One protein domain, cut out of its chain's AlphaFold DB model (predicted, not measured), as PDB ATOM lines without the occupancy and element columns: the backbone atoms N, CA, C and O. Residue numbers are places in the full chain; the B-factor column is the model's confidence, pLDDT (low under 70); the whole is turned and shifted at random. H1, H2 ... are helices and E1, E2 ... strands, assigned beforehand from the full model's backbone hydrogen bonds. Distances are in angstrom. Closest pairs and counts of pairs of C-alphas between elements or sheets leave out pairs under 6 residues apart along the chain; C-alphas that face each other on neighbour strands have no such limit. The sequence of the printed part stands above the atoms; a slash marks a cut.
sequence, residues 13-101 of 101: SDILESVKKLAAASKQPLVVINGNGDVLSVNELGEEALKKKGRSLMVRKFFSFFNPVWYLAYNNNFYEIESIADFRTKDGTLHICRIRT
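This is residues 13 to 101 of the 101 residues of an uncharacterized protein of Cloacibacillus porcorum (UniProt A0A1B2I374). A strongly twisted and curled sheet of five antiparallel strands forms a wall, with H1 and H2 packed on the same one of its faces. The longest axis runs from H1 at one end to H3 at the other, where H3 only grazes the sheet and residues 61 to 68 stick out. The printed part has 89 residues with three named helices and five named strands, in the order H1 E1 E2 H2 H3 E3 E4 E5; across the sheet the order is E2 E1 E5 E4 E3, and the class is mixed, helices and strands. The whole is compact, with a radius of gyration of the C-alphas of 13.3 A, and elongated, spanning 41 by 26 by 19 A.

In the sheet, E5, residues 92 to 100, has as antiparallel neighbours E1, residues 30 to 34, and E4, residues 77 to 89. N 33 and O 95 are 2.9 A apart, and N 96 and O 85 are 2.8 A apart, both within hydrogen-bond range. E2, residues 39 to 42, is an edge strand and forms a hairpin with E1, with N 40 and O 32 at 2.8 A. E3, residues 70 to 74, is the other edge strand and forms a hairpin with E4; N 72 and O 79 are within hydrogen-bond range across the pair, at 2.9 A. E3, E4 and E5 form a meander, each strand the antiparallel neighbour of the one before. E4 bends by 77 degrees at residue 84. H1, residues 13 to 24, is on the sheet at a height of 8.4 A, over E1 and only just over E5, with 3 of its C-alphas falling on E5. It runs along the strands, at 0 degrees to E1 on the local plane; the closest C-alphas of the two, Ala 23 and Leu 30, are 6.0 A apart. H2, residues 44 to 51, is on the same face at a height of 8.0 A, but over none of the strands, only just: 2 of its C-alphas fall on E1 and 2 on E3. The closest C-alphas of H2 and E1, Gly 46 and Leu 30, are 5.1 A apart. H1 and H2 are close but not clearly touching, about perpendicular at 74 degrees, with C-alphas 24 and 44 at 7.4 A. H3, residues 57 to 63, only grazes the sheet with its residues 57 to 60; C-alphas 57 and 77 are its closest to E4, at 6.2 A. Every O i to N i+4 pair is within hydrogen-bond range in H1 and H2; in H3 it is 0 of 3, with 3 of 4 O i to N i+3 pairs within range.

H1 begins at C-alpha 13, (26.503, -20.414, 49.402), and is 16.3 A long. E4 is 29.6 A long, from C-alpha 77 at (47.979, -20.113, 28.992). E5 is 25.0 A long and ends at C-alpha 100, (37.496, -26.476, 24.737).

The C-alphas of Asp 14 and Phe 62 are the two farthest apart, 41.1 A. The printed part has no cut and no long link. Mean pLDDT of the printed part is 80.2; residues 56 to 69 and residue 101 are under 70.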
ATOM      1  N   SER A  13      25.687 -19.261  49.018       75.69
ATOM      2  CA  SER A  13      26.503 -20.414  49.402       75.69
ATOM      3  C   SER A  13      25.885 -21.740  48.952       75.69
ATOM      4  O   SER A  13      26.581 -22.550  48.343       75.69
ATOM      5  N   ASP A  14      24.575 -21.929  49.140       79.44
ATOM      6  CA  ASP A  14      23.891 -23.167  48.735       79.44
ATOM      7  C   ASP A  14      23.839 -23.318  47.209       79.44
ATOM      8  O   ASP A  14      24.000 -24.426  46.683       79.44
ATOM      9  N   ILE A  15      23.645 -22.210  46.473       80.31
ATOM     10  CA  ILE A  15      23.737 -22.231  45.006       80.31
ATOM     11  C   ILE A  15      25.152 -22.595  44.595       80.31
ATOM     12  O   ILE A  15      25.316 -23.454  43.734       80.31
ATOM     13  N   LEU A  16      26.162 -21.944  45.169       84.00
ATOM     14  CA  LEU A  16      27.550 -22.188  44.814       84.00
ATOM     15  C   LEU A  16      27.911 -23.657  45.029       84.00
ATOM     16  O   LEU A  16      28.492 -24.280  44.144       84.00
ATOM     17  N   GLU A  17      27.527 -24.230  46.167       86.50
ATOM     18  CA  GLU A  17      27.768 -25.638  46.459       86.50
ATOM     19  C   GLU A  17      27.026 -26.561  45.479       86.50
ATOM     20  O   GLU A  17      27.610 -27.510  44.955       86.50
ATOM     21  N   SER A  18      25.769 -26.251  45.156       86.25
ATOM     22  CA  SER A  18      24.983 -27.005  44.171       86.25
ATOM     23  C   SER A  18      25.595 -26.936  42.768       86.25
ATOM     24  O   SER A  18      25.721 -27.954  42.093       86.25
ATOM     25  N   VAL A  19      26.039 -25.753  42.342       86.06
ATOM     26  CA  VAL A  19      26.715 -25.512  41.060       86.06
ATOM     27  C   VAL A  19      28.033 -26.284  40.993       86.06
ATOM     28  O   VAL A  19      28.303 -26.943  39.988       86.06
ATOM     29  N   LYS A  20      28.824 -26.274  42.073       87.38
ATOM     30  CA  LYS A  20      30.054 -27.072  42.181       87.38
ATOM     31  C   LYS A  20      29.764 -28.571  42.082       87.38
ATOM     32  O   LYS A  20      30.435 -29.255  41.315       87.38
ATOM     33  N   LYS A  21      28.737 -29.075  42.776       88.88
ATOM     34  CA  LYS A  21      28.315 -30.488  42.699       88.88
ATOM     35  C   LYS A  21      27.856 -30.881  41.293       88.88
ATOM     36  O   LYS A  21      28.259 -31.928  40.795       88.88
ATOM     37  N   LEU A  22      27.067 -30.034  40.628       86.38
ATOM     38  CA  LEU A  22      26.627 -30.256  39.246       86.38
ATOM     39  C   LEU A  22      27.810 -30.312  38.274       86.38
ATOM     40  O   LEU A  22      27.860 -31.196  37.419       86.38
ATOM     41  N   ALA A  23      28.775 -29.399  38.413       87.31
ATOM     42  CA  ALA A  23      29.977 -29.397  37.587       87.31
ATOM     43  C   ALA A  23      30.854 -30.636  37.847       87.31
ATOM     44  O   ALA A  23      31.323 -31.263  36.898       87.31
ATOM     45  N   ALA A  24      31.026 -31.024  39.114       86.81
ATOM     46  CA  ALA A  24      31.801 -32.197  39.512       86.81
ATOM     47  C   ALA A  24      31.201 -33.514  38.991       86.81
ATOM     48  O   ALA A  24      31.937 -34.387  38.548       86.81
ATOM     49  N   ALA A  25      29.871 -33.642  38.973       86.75
ATOM     50  CA  ALA A  25      29.183 -34.826  38.449       86.75
ATOM     51  C   ALA A  25      29.170 -34.909  36.907       86.75
ATOM     52  O   ALA A  25      28.752 -35.921  36.336       86.75
ATOM     53  N   SER A  26      29.582 -33.846  36.213       88.56
ATOM     54  CA  SER A  26      29.560 -33.789  34.754       88.56
ATOM     55  C   SER A  26      30.696 -34.592  34.124       88.56
ATOM     56  O   SER A  26      31.850 -34.494  34.527       88.56
ATOM     57  N   LYS A  27      30.387 -35.296  33.029       91.62
ATOM     58  CA  LYS A  27      31.367 -35.990  32.171       91.62
ATOM     59  C   LYS A  27      32.006 -35.076  31.115       91.62
ATOM     60  O   LYS A  27      32.453 -35.544  30.072       91.62
ATOM     61  N   GLN A  28      31.984 -33.765  31.333       91.25
ATOM     62  CA  GLN A  28      32.583 -32.763  30.449       91.25
ATOM     63  C   GLN A  28      33.665 -31.994  31.214       91.25
ATOM     64  O   GLN A  28      33.537 -31.863  32.429       91.25
ATOM     65  N   PRO A  29      34.701 -31.457  30.550       93.00
ATOM     66  CA  PRO A  29      35.714 -30.637  31.212       93.00
ATOM     67  C   PRO A  29      35.117 -29.273  31.575       93.00
ATOM     68  O   PRO A  29      34.992 -28.397  30.716       93.00
ATOM     69  N   LEU A  30      34.687 -29.107  32.825       92.56
ATOM     70  CA  LEU A  30      33.949 -27.931  33.279       92.56
ATOM     71  C   LEU A  30      34.745 -27.112  34.296       92.56
ATOM     72  O   LEU A  30      35.467 -27.638  35.142       92.56
ATOM     73  N   VAL A  31      34.534 -25.803  34.237       92.69
ATOM     74  CA  VAL A  31      35.042 -24.810  35.178       92.69
ATOM     75  C   VAL A  31      33.888 -23.936  35.657       92.69
ATOM     76  O   VAL A  31      33.007 -23.568  34.881       92.69
ATOM     77  N   VAL A  32      33.885 -23.615  36.947       91.56
ATOM     78  CA  VAL A  32      32.955 -22.670  37.564       91.56
ATOM     79  C   VAL A  32      33.688 -21.361  37.799       91.56
ATOM     80  O   VAL A  32      34.722 -21.343  38.468       91.56
ATOM     81  N   ILE A  33      33.142 -20.273  37.267       90.88
ATOM     82  CA  ILE A  33      33.739 -18.937  37.302       90.88
ATOM     83  C   ILE A  33      32.734 -17.958  37.918       90.88
ATOM     84  O   ILE A  33      31.531 -18.080  37.679       90.88
ATOM     85  N   ASN A  34      33.188 -16.997  38.722       88.19
ATOM     86  CA  ASN A  34      32.326 -15.911  39.196       88.19
ATOM     87  C   ASN A  34      32.152 -14.803  38.132       88.19
ATOM     88  O   ASN A  34      32.797 -14.808  37.084       88.19
ATOM     89  N   GLY A  35      31.301 -13.817  38.412       82.69
ATOM     90  CA  GLY A  35      31.090 -12.657  37.535       82.69
ATOM     91  C   GLY A  35      32.314 -11.759  37.321       82.69
ATOM     92  O   GLY A  35      32.313 -10.964  36.384       82.69
ATOM     93  N   ASN A  36      33.356 -11.900  38.143       83.94
ATOM     94  CA  ASN A  36      34.619 -11.176  37.996       83.94
ATOM     95  C   ASN A  36      35.624 -11.920  37.101       83.94
ATOM     96  O   ASN A  36      36.651 -11.353  36.736       83.94
ATOM     97  N   GLY A  37      35.336 -13.171  36.728       81.00
ATOM     98  CA  GLY A  37      36.254 -14.016  35.969       81.00
ATOM     99  C   GLY A  37      37.156 -14.909  36.827       81.00
ATOM    100  O   GLY A  37      37.996 -15.613  36.267       81.00
ATOM    101  N   ASP A  38      36.980 -14.933  38.151       86.62
ATOM    102  CA  ASP A  38      37.768 -15.785  39.045       86.62
ATOM    103  C   ASP A  38      37.288 -17.236  38.993       86.62
ATOM    104  O   ASP A  38      36.088 -17.521  39.085       86.62
ATOM    105  N   VAL A  39      38.237 -18.168  38.908       89.00
ATOM    106  CA  VAL A  39      37.959 -19.607  38.960       89.00
ATOM    107  C   VAL A  39      37.611 -20.012  40.390       89.00
ATOM    108  O   VAL A  39      38.430 -19.897  41.297       89.00
ATOM    109  N   LEU A  40      36.401 -20.533  40.586       89.94
ATOM    110  CA  LEU A  40      35.911 -20.998  41.886       89.94
ATOM    111  C   LEU A  40      36.019 -22.515  42.070       89.94
ATOM    112  O   LEU A  40      36.005 -23.000  43.205       89.94
ATOM    113  N   SER A  41      36.002 -23.268  40.968       91.19
ATOM    114  CA  SER A  41      36.090 -24.730  40.951       91.19
ATOM    115  C   SER A  41      36.399 -25.225  39.545       91.19
ATOM    116  O   SER A  41      35.901 -24.667  38.571       91.19
ATOM    117  N   VAL A  42      37.134 -26.326  39.443       91.81
ATOM    118  CA  VAL A  42      37.339 -27.088  38.204       91.81
ATOM    119  C   VAL A  42      37.029 -28.549  38.529       91.81
ATOM    120  O   VAL A  42      37.294 -28.979  39.648       91.81
ATOM    121  N   ASN A  43      36.400 -29.294  37.619       93.00
ATOM    122  CA  ASN A  43      36.228 -30.737  37.815       93.00
ATOM    123  C   ASN A  43      37.457 -31.517  37.315       93.00
ATOM    124  O   ASN A  43      38.290 -30.964  36.603       93.00
ATOM    125  N   GLU A  44      37.560 -32.806  37.648       92.94
ATOM    126  CA  GLU A  44      38.730 -33.640  37.313       92.94
ATOM    127  C   GLU A  44      39.090 -33.583  35.814       92.94
ATOM    128  O   GLU A  44      40.232 -33.309  35.448       92.94
ATOM    129  N   LEU A  45      38.091 -33.725  34.934       91.81
ATOM    130  CA  LEU A  45      38.276 -33.619  33.481       91.81
ATOM    131  C   LEU A  45      38.721 -32.218  33.035       91.81
ATOM    132  O   LEU A  45      39.459 -32.073  32.061       91.81
ATOM    133  N   GLY A  46      38.258 -31.175  33.723       90.62
ATOM    134  CA  GLY A  46      38.682 -29.801  33.497       90.62
ATOM    135  C   GLY A  46      40.142 -29.591  33.893       90.62
ATOM    136  O   GLY A  46      40.884 -28.952  33.154       90.62
ATOM    137  N   GLU A  47      40.599 -30.178  34.999       91.38
ATOM    138  CA  GLU A  47      42.011 -30.124  35.386       91.38
ATOM    139  C   GLU A  47      42.902 -30.846  34.372       91.38
ATOM    140  O   GLU A  47      43.953 -30.330  33.992       91.38
ATOM    141  N   GLU A  48      42.478 -32.010  33.875       90.62
ATOM    142  CA  GLU A  48      43.171 -32.711  32.791       90.62
ATOM    143  C   GLU A  48      43.227 -31.882  31.505       90.62
ATOM    144  O   GLU A  48      44.264 -31.823  30.840       90.62
ATOM    145  N   ALA A  49      42.134 -31.196  31.168       87.94
ATOM    146  CA  ALA A  49      42.082 -30.274  30.043       87.94
ATOM    147  C   ALA A  49      43.063 -29.102  30.211       87.94
ATOM    148  O   ALA A  49      43.755 -28.743  29.258       87.94
ATOM    149  N   LEU A  50      43.185 -28.553  31.421       86.06
ATOM    150  CA  LEU A  50      44.131 -27.480  31.740       86.06
ATOM    151  C   LEU A  50      45.592 -27.955  31.772       86.06
ATOM    152  O   LEU A  50      46.494 -27.154  31.540       86.06
ATOM    153  N   LYS A  51      45.860 -29.247  32.004       85.62
ATOM    154  CA  LYS A  51      47.215 -29.820  31.865       85.62
ATOM    155  C   LYS A  51      47.678 -29.867  30.409       85.62
ATOM    156  O   LYS A  51      48.882 -29.851  30.151       85.62
ATOM    157  N   LYS A  52      46.753 -29.921  29.443       81.38
ATOM    158  CA  LYS A  52      47.107 -29.829  28.021       81.38
ATOM    159  C   LYS A  52      47.622 -28.423  27.715       81.38
ATOM    160  O   LYS A  52      47.179 -27.434  28.302       81.38
ATOM    161  N   LYS A  53      48.581 -28.329  26.789       72.50
ATOM    162  CA  LYS A  53      49.198 -27.058  26.394       72.50
ATOM    163  C   LYS A  53      48.130 -26.138  25.794       72.50
ATOM    164  O   LYS A  53      47.698 -26.356  24.666       72.50
ATOM    165  N   GLY A  54      47.702 -25.133  26.558       71.69
ATOM    166  CA  GLY A  54      46.808 -24.090  26.064       71.69
ATOM    167  C   GLY A  54      47.498 -23.189  25.039       71.69
ATOM    168  O   GLY A  54      48.675 -23.357  24.699       71.69
ATOM    169  N   ARG A  55      46.771 -22.200  24.517       70.25
ATOM    170  CA  ARG A  55      47.361 -21.229  23.588       70.25
ATOM    171  C   ARG A  55      48.174 -20.194  24.364       70.25
ATOM    172  O   ARG A  55      47.725 -19.681  25.387       70.25
ATOM    173  N   SER A  56      49.355 -19.854  23.850       65.00
ATOM    174  CA  SER A  56      50.186 -18.785  24.418       65.00
ATOM    175  C   SER A  56      49.491 -17.422  24.302       65.00
ATOM    176  O   SER A  56      48.866 -17.113  23.284       65.00
ATOM    177  N   LEU A  57      49.678 -16.579  25.322       61.31
ATOM    178  CA  LEU A  57      49.222 -15.183  25.397       61.31
ATOM    179  C   LEU A  57      49.587 -14.362  24.145       61.31
ATOM    180  O   LEU A  57      48.831 -13.485  23.728       61.31
ATOM    181  N   MET A  58      50.714 -14.686  23.503       56.34
ATOM    182  CA  MET A  58      51.218 -13.998  22.310       56.34
ATOM    183  C   MET A  58      50.352 -14.251  21.065       56.34
ATOM    184  O   MET A  58      50.172 -13.357  20.242       56.34
ATOM    185  N   VAL A  59      49.754 -15.443  20.960       55.72
ATOM    186  CA  VAL A  59      48.920 -15.853  19.818       55.72
ATOM    187  C   VAL A  59      47.572 -15.125  19.838       55.72
ATOM    188  O   VAL A  59      47.029 -14.781  18.792       55.72
ATOM    189  N   ARG A  60      47.051 -14.785  21.024       52.50
ATOM    190  CA  ARG A  60      45.764 -14.089  21.181       52.50
ATOM    191  C   ARG A  60      45.755 -12.680  20.572       52.50
ATOM    192  O   ARG A  60      44.716 -12.264  20.065       52.50
ATOM    193  N   LYS A  61      46.896 -11.975  20.553       52.16
ATOM    194  CA  LYS A  61      46.995 -10.652  19.904       52.16
ATOM    195  C   LYS A  61      46.669 -10.703  18.403       52.16
ATOM    196  O   LYS A  61      46.223  -9.697  17.870       52.16
ATOM    197  N   PHE A  62      46.831 -11.856  17.748       49.47
ATOM    198  CA  PHE A  62      46.581 -12.012  16.311       49.47
ATOM    199  C   PHE A  62      45.143 -12.430  15.954       49.47
ATOM    200  O   PHE A  62      44.667 -12.074  14.883       49.47
ATOM    201  N   PHE A  63      44.428 -13.150  16.830       51.22
ATOM    202  CA  PHE A  63      43.132 -13.773  16.489       51.22
ATOM    203  C   PHE A  63      41.889 -13.055  17.044       51.22
ATOM    204  O   PHE A  63      40.766 -13.472  16.770       51.22
ATOM    205  N   SER A  64      42.052 -11.964  17.801       51.19
ATOM    206  CA  SER A  64      40.952 -11.316  18.542       51.19
ATOM    207  C   SER A  64      39.925 -10.540  17.690       51.19
ATOM    208  O   SER A  64      39.077  -9.860  18.264       51.19
ATOM    209  N   PHE A  65      39.977 -10.600  16.355       48.78
ATOM    210  CA  PHE A  65      39.183  -9.710  15.493       48.78
ATOM    211  C   PHE A  65      37.814 -10.251  15.037       48.78
ATOM    212  O   PHE A  65      37.006  -9.454  14.575       48.78
ATOM    213  N   PHE A  66      37.515 -11.557  15.157       46.09
ATOM    214  CA  PHE A  66      36.368 -12.142  14.424       46.09
ATOM    215  C   PHE A  66      35.371 -13.027  15.198       46.09
ATOM    216  O   PHE A  66      34.387 -13.438  14.594       46.09
ATOM    217  N   ASN A  67      35.531 -13.316  16.496       48.69
ATOM    218  CA  ASN A  67      34.503 -14.075  17.233       48.69
ATOM    219  C   ASN A  67      34.448 -13.724  18.729       48.69
ATOM    220  O   ASN A  67      35.506 -13.595  19.350       48.69
ATOM    221  N   PRO A  68      33.252 -13.676  19.350       55.91
ATOM    222  CA  PRO A  68      33.103 -13.594  20.800       55.91
ATOM    223  C   PRO A  68      33.369 -14.970  21.437       55.91
ATOM    224  O   PRO A  68      32.492 -15.562  22.061       55.91
ATOM    225  N   VAL A  69      34.574 -15.517  21.249       62.47
ATOM    226  CA  VAL A  69      35.028 -16.683  22.018       62.47
ATOM    227  C   VAL A  69      35.482 -16.191  23.384       62.47
ATOM    228  O   VAL A  69      36.260 -15.239  23.489       62.47
ATOM    229  N   TRP A  70      34.977 -16.820  24.440       75.25
ATOM    230  CA  TRP A  70      35.382 -16.508  25.802       75.25
ATOM    231  C   TRP A  70      36.667 -17.281  26.101       75.25
ATOM    232  O   TRP A  70      36.819 -18.428  25.681       75.25
ATOM    233  N   TYR A  71      37.612 -16.651  26.797       79.12
ATOM    234  CA  TYR A  71      38.911 -17.251  27.095       79.12
ATOM    235  C   TYR A  71      39.171 -17.253  28.596       79.12
ATOM    236  O   TYR A  71      39.083 -16.207  29.238       79.12
ATOM    237  N   LEU A  72      39.559 -18.410  29.128       82.31
ATOM    238  CA  LEU A  72      40.060 -18.553  30.489       82.31
ATOM    239  C   LEU A  72      41.582 -18.392  30.493       82.31
ATOM    240  O   LEU A  72      42.276 -19.134  29.798       82.31
ATOM    241  N   ALA A  73      42.092 -17.446  31.282       82.56
ATOM    242  CA  ALA A  73      43.518 -17.338  31.580       82.56
ATOM    243  C   ALA A  73      43.872 -18.273  32.743       82.56
ATOM    244  O   ALA A  73      43.293 -18.160  33.821       82.56
ATOM    245  N   TYR A  74      44.818 -19.188  32.538       79.31
ATOM    246  CA  TYR A  74      45.257 -20.136  33.563       79.31
ATOM    247  C   TYR A  74      46.728 -20.508  33.350       79.31
ATOM    248  O   TYR A  74      47.104 -20.917  32.254       79.31
ATOM    249  N   ASN A  75      47.575 -20.352  34.374       78.38
ATOM    250  CA  ASN A  75      49.011 -20.681  34.336       78.38
ATOM    251  C   ASN A  75      49.741 -20.192  33.063       78.38
ATOM    252  O   ASN A  75      50.371 -20.978  32.359       78.38
ATOM    253  N   ASN A  76      49.635 -18.894  32.747       78.81
ATOM    254  CA  ASN A  76      50.202 -18.250  31.544       78.81
ATOM    255  C   ASN A  76      49.691 -18.778  30.185       78.81
ATOM    256  O   ASN A  76      50.211 -18.388  29.137       78.81
ATOM    257  N   ASN A  77      48.650 -19.609  30.185       81.81
ATOM    258  CA  ASN A  77      47.979 -20.113  28.992       81.81
ATOM    259  C   ASN A  77      46.551 -19.563  28.889       81.81
ATOM    260  O   ASN A  77      45.953 -19.145  29.882       81.81
ATOM    261  N   PHE A  78      45.996 -19.596  27.676       82.69
ATOM    262  CA  PHE A  78      44.576 -19.356  27.430       82.69
ATOM    263  C   PHE A  78      43.894 -20.597  26.892       82.69
ATOM    264  O   PHE A  78      44.404 -21.267  25.987       82.69
ATOM    265  N   TYR A  79      42.696 -20.824  27.409       85.31
ATOM    266  CA  TYR A  79      41.813 -21.897  26.999       85.31
ATOM    267  C   TYR A  79      40.526 -21.290  26.474       85.31
ATOM    268  O   TYR A  79      39.987 -20.360  27.074       85.31
ATOM    269  N   GLU A  80      40.050 -21.791  25.339       86.81
ATOM    270  CA  GLU A  80      38.726 -21.427  24.851       86.81
ATOM    271  C   GLU A  80      37.693 -22.027  25.795       86.81
ATOM    272  O   GLU A  80      37.782 -23.198  26.169       86.81
ATOM    273  N   ILE A  81      36.726 -21.220  26.202       86.75
ATOM    274  CA  ILE A  81      35.635 -21.660  27.053       86.75
ATOM    275  C   ILE A  81      34.297 -21.319  26.411       86.75
ATOM    276  O   ILE A  81      34.144 -20.341  25.681       86.75
ATOM    277  N   GLU A  82      33.314 -22.154  26.699       87.31
ATOM    278  CA  GLU A  82      31.939 -21.995  26.247       87.31
ATOM    279  C   GLU A  82      31.026 -21.961  27.464       87.31
ATOM    280  O   GLU A  82      31.073 -22.881  28.280       87.31
ATOM    281  N   SER A  83      30.204 -20.917  27.604       85.12
ATOM    282  CA  SER A  83      29.220 -20.882  28.689       85.12
ATOM    283  C   SER A  83      28.151 -21.952  28.463       85.12
ATOM    284  O   SER A  83      27.565 -22.044  27.385       85.12
ATOM    285  N   ILE A  84      27.921 -22.768  29.490       87.62
ATOM    286  CA  ILE A  84      26.916 -23.833  29.511       87.62
ATOM    287  C   ILE A  84      25.698 -23.387  30.315       87.62
ATOM    288  O   ILE A  84      24.561 -23.653  29.925       87.62
ATOM    289  N   ALA A  85      25.927 -22.717  31.445       84.69
ATOM    290  CA  ALA A  85      24.866 -22.236  32.311       84.69
ATOM    291  C   ALA A  85      25.319 -21.018  33.116       84.69
ATOM    292  O   ALA A  85      26.425 -20.997  33.655       84.69
ATOM    293  N   ASP A  86      24.412 -20.057  33.266       86.31
ATOM    294  CA  ASP A  86      24.617 -18.858  34.067       86.31
ATOM    295  C   ASP A  86      23.613 -18.828  35.222       86.31
ATOM    296  O   ASP A  86      22.401 -18.960  35.025       86.31
ATOM    297  N   PHE A  87      24.112 -18.589  36.428       82.31
ATOM    298  CA  PHE A  87      23.327 -18.463  37.646       82.31
ATOM    299  C   PHE A  87      23.479 -17.047  38.180       82.31
ATOM    300  O   PHE A  87      24.585 -16.525  38.312       82.31
ATOM    301  N   ARG A  88      22.355 -16.409  38.503       81.06
ATOM    302  CA  ARG A  88      22.346 -15.094  39.147       81.06
ATOM    303  C   ARG A  88      21.904 -15.250  40.585       81.06
ATOM    304  O   ARG A  88      20.818 -15.753  40.847       81.06
ATOM    305  N   THR A  89      22.734 -14.775  41.492       73.62
ATOM    306  CA  THR A  89      22.465 -14.743  42.928       73.62
ATOM    307  C   THR A  89      22.400 -13.289  43.399       73.62
ATOM    308  O   THR A  89      22.660 -12.375  42.613       73.62
ATOM    309  N   LYS A  90      22.059 -13.056  44.670       74.50
ATOM    310  CA  LYS A  90      22.134 -11.707  45.255       74.50
ATOM    311  C   LYS A  90      23.570 -11.176  45.337       74.50
ATOM    312  O   LYS A  90      23.764  -9.987  45.120       74.50
ATOM    313  N   ASP A  91      24.540 -12.060  45.555       76.38
ATOM    314  CA  ASP A  91      25.944 -11.695  45.790       76.38
ATOM    315  C   ASP A  91      26.803 -11.714  44.513       76.38
ATOM    316  O   ASP A  91      28.001 -11.451  44.555       76.38
ATOM    317  N   GLY A  92      26.203 -12.016  43.356       81.81
ATOM    318  CA  GLY A  92      26.888 -11.992  42.064       81.81
ATOM    319  C   GLY A  92      26.394 -13.043  41.076       81.81
ATOM    320  O   GLY A  92      25.356 -13.689  41.264       81.81
ATOM    321  N   THR A  93      27.144 -13.217  39.993       85.44
ATOM    322  CA  THR A  93      26.886 -14.249  38.984       85.44
ATOM    323  C   THR A  93      27.877 -15.397  39.098       85.44
ATOM    324  O   THR A  93      29.027 -15.210  39.492       85.44
ATOM    325  N   LEU A  94      27.408 -16.593  38.759       86.69
ATOM    326  CA  LEU A  94      28.214 -17.797  38.626       86.69
ATOM    327  C   LEU A  94      27.998 -18.354  37.224       86.69
ATOM    328  O   LEU A  94      26.869 -18.399  36.737       86.69
ATOM    329  N   HIS A  95      29.070 -18.806  36.601       88.00
ATOM    330  CA  HIS A  95      29.084 -19.336  35.249       88.00
ATOM    331  C   HIS A  95      29.658 -20.745  35.295       88.00
ATOM    332  O   HIS A  95      30.741 -20.953  35.837       88.00
ATOM    333  N   ILE A  96      28.942 -21.716  34.735       90.12
ATOM    334  CA  ILE A  96      29.511 -23.018  34.391       90.12
ATOM    335  C   ILE A  96      29.959 -22.918  32.943       90.12
ATOM    336  O   ILE A  96      29.132 -22.744  32.046       90.12
ATOM    337  N   CYS A  97      31.255 -23.061  32.709       90.25
ATOM    338  CA  CYS A  97      31.828 -23.050  31.375       90.25
ATOM    339  C   CYS A  97      32.484 -24.391  31.063       90.25
ATOM    340  O   CYS A  97      33.065 -25.035  31.934       90.25
ATOM    341  N   ARG A  98      32.421 -24.803  29.800       91.06
ATOM    342  CA  ARG A  98      33.161 -25.948  29.280       91.06
ATOM    343  C   ARG A  98      34.479 -25.488  28.686       91.06
ATOM    344  O   ARG A  98      34.483 -24.587  27.852       91.06
ATOM    345  N   ILE A  99      35.567 -26.145  29.065       89.88
ATOM    346  CA  ILE A  99      36.893 -25.935  28.486       89.88
ATOM    347  C   ILE A  99      36.954 -26.663  27.142       89.88
ATOM    348  O   ILE A  99      36.736 -27.872  27.066       89.88
ATOM    349  N   ARG A 100      37.238 -25.927  26.068       83.00
ATOM    350  CA  ARG A 100      37.496 -26.476  24.737       83.00
ATOM    351  C   ARG A 100      39.005 -26.681  24.590       83.00
ATOM    352  O   ARG A 100      39.766 -25.714  24.579       83.00
ATOM    353  N   THR A 101      39.423 -27.946  24.537       69.00
ATOM    354  CA  THR A 101      40.810 -28.369  24.262       69.00
ATOM    355  C   THR A 101      40.970 -28.826  22.834       69.00
ATOM    356  O   THR A 101      40.065 -29.574  22.399       69.00
TER     357      THR A 101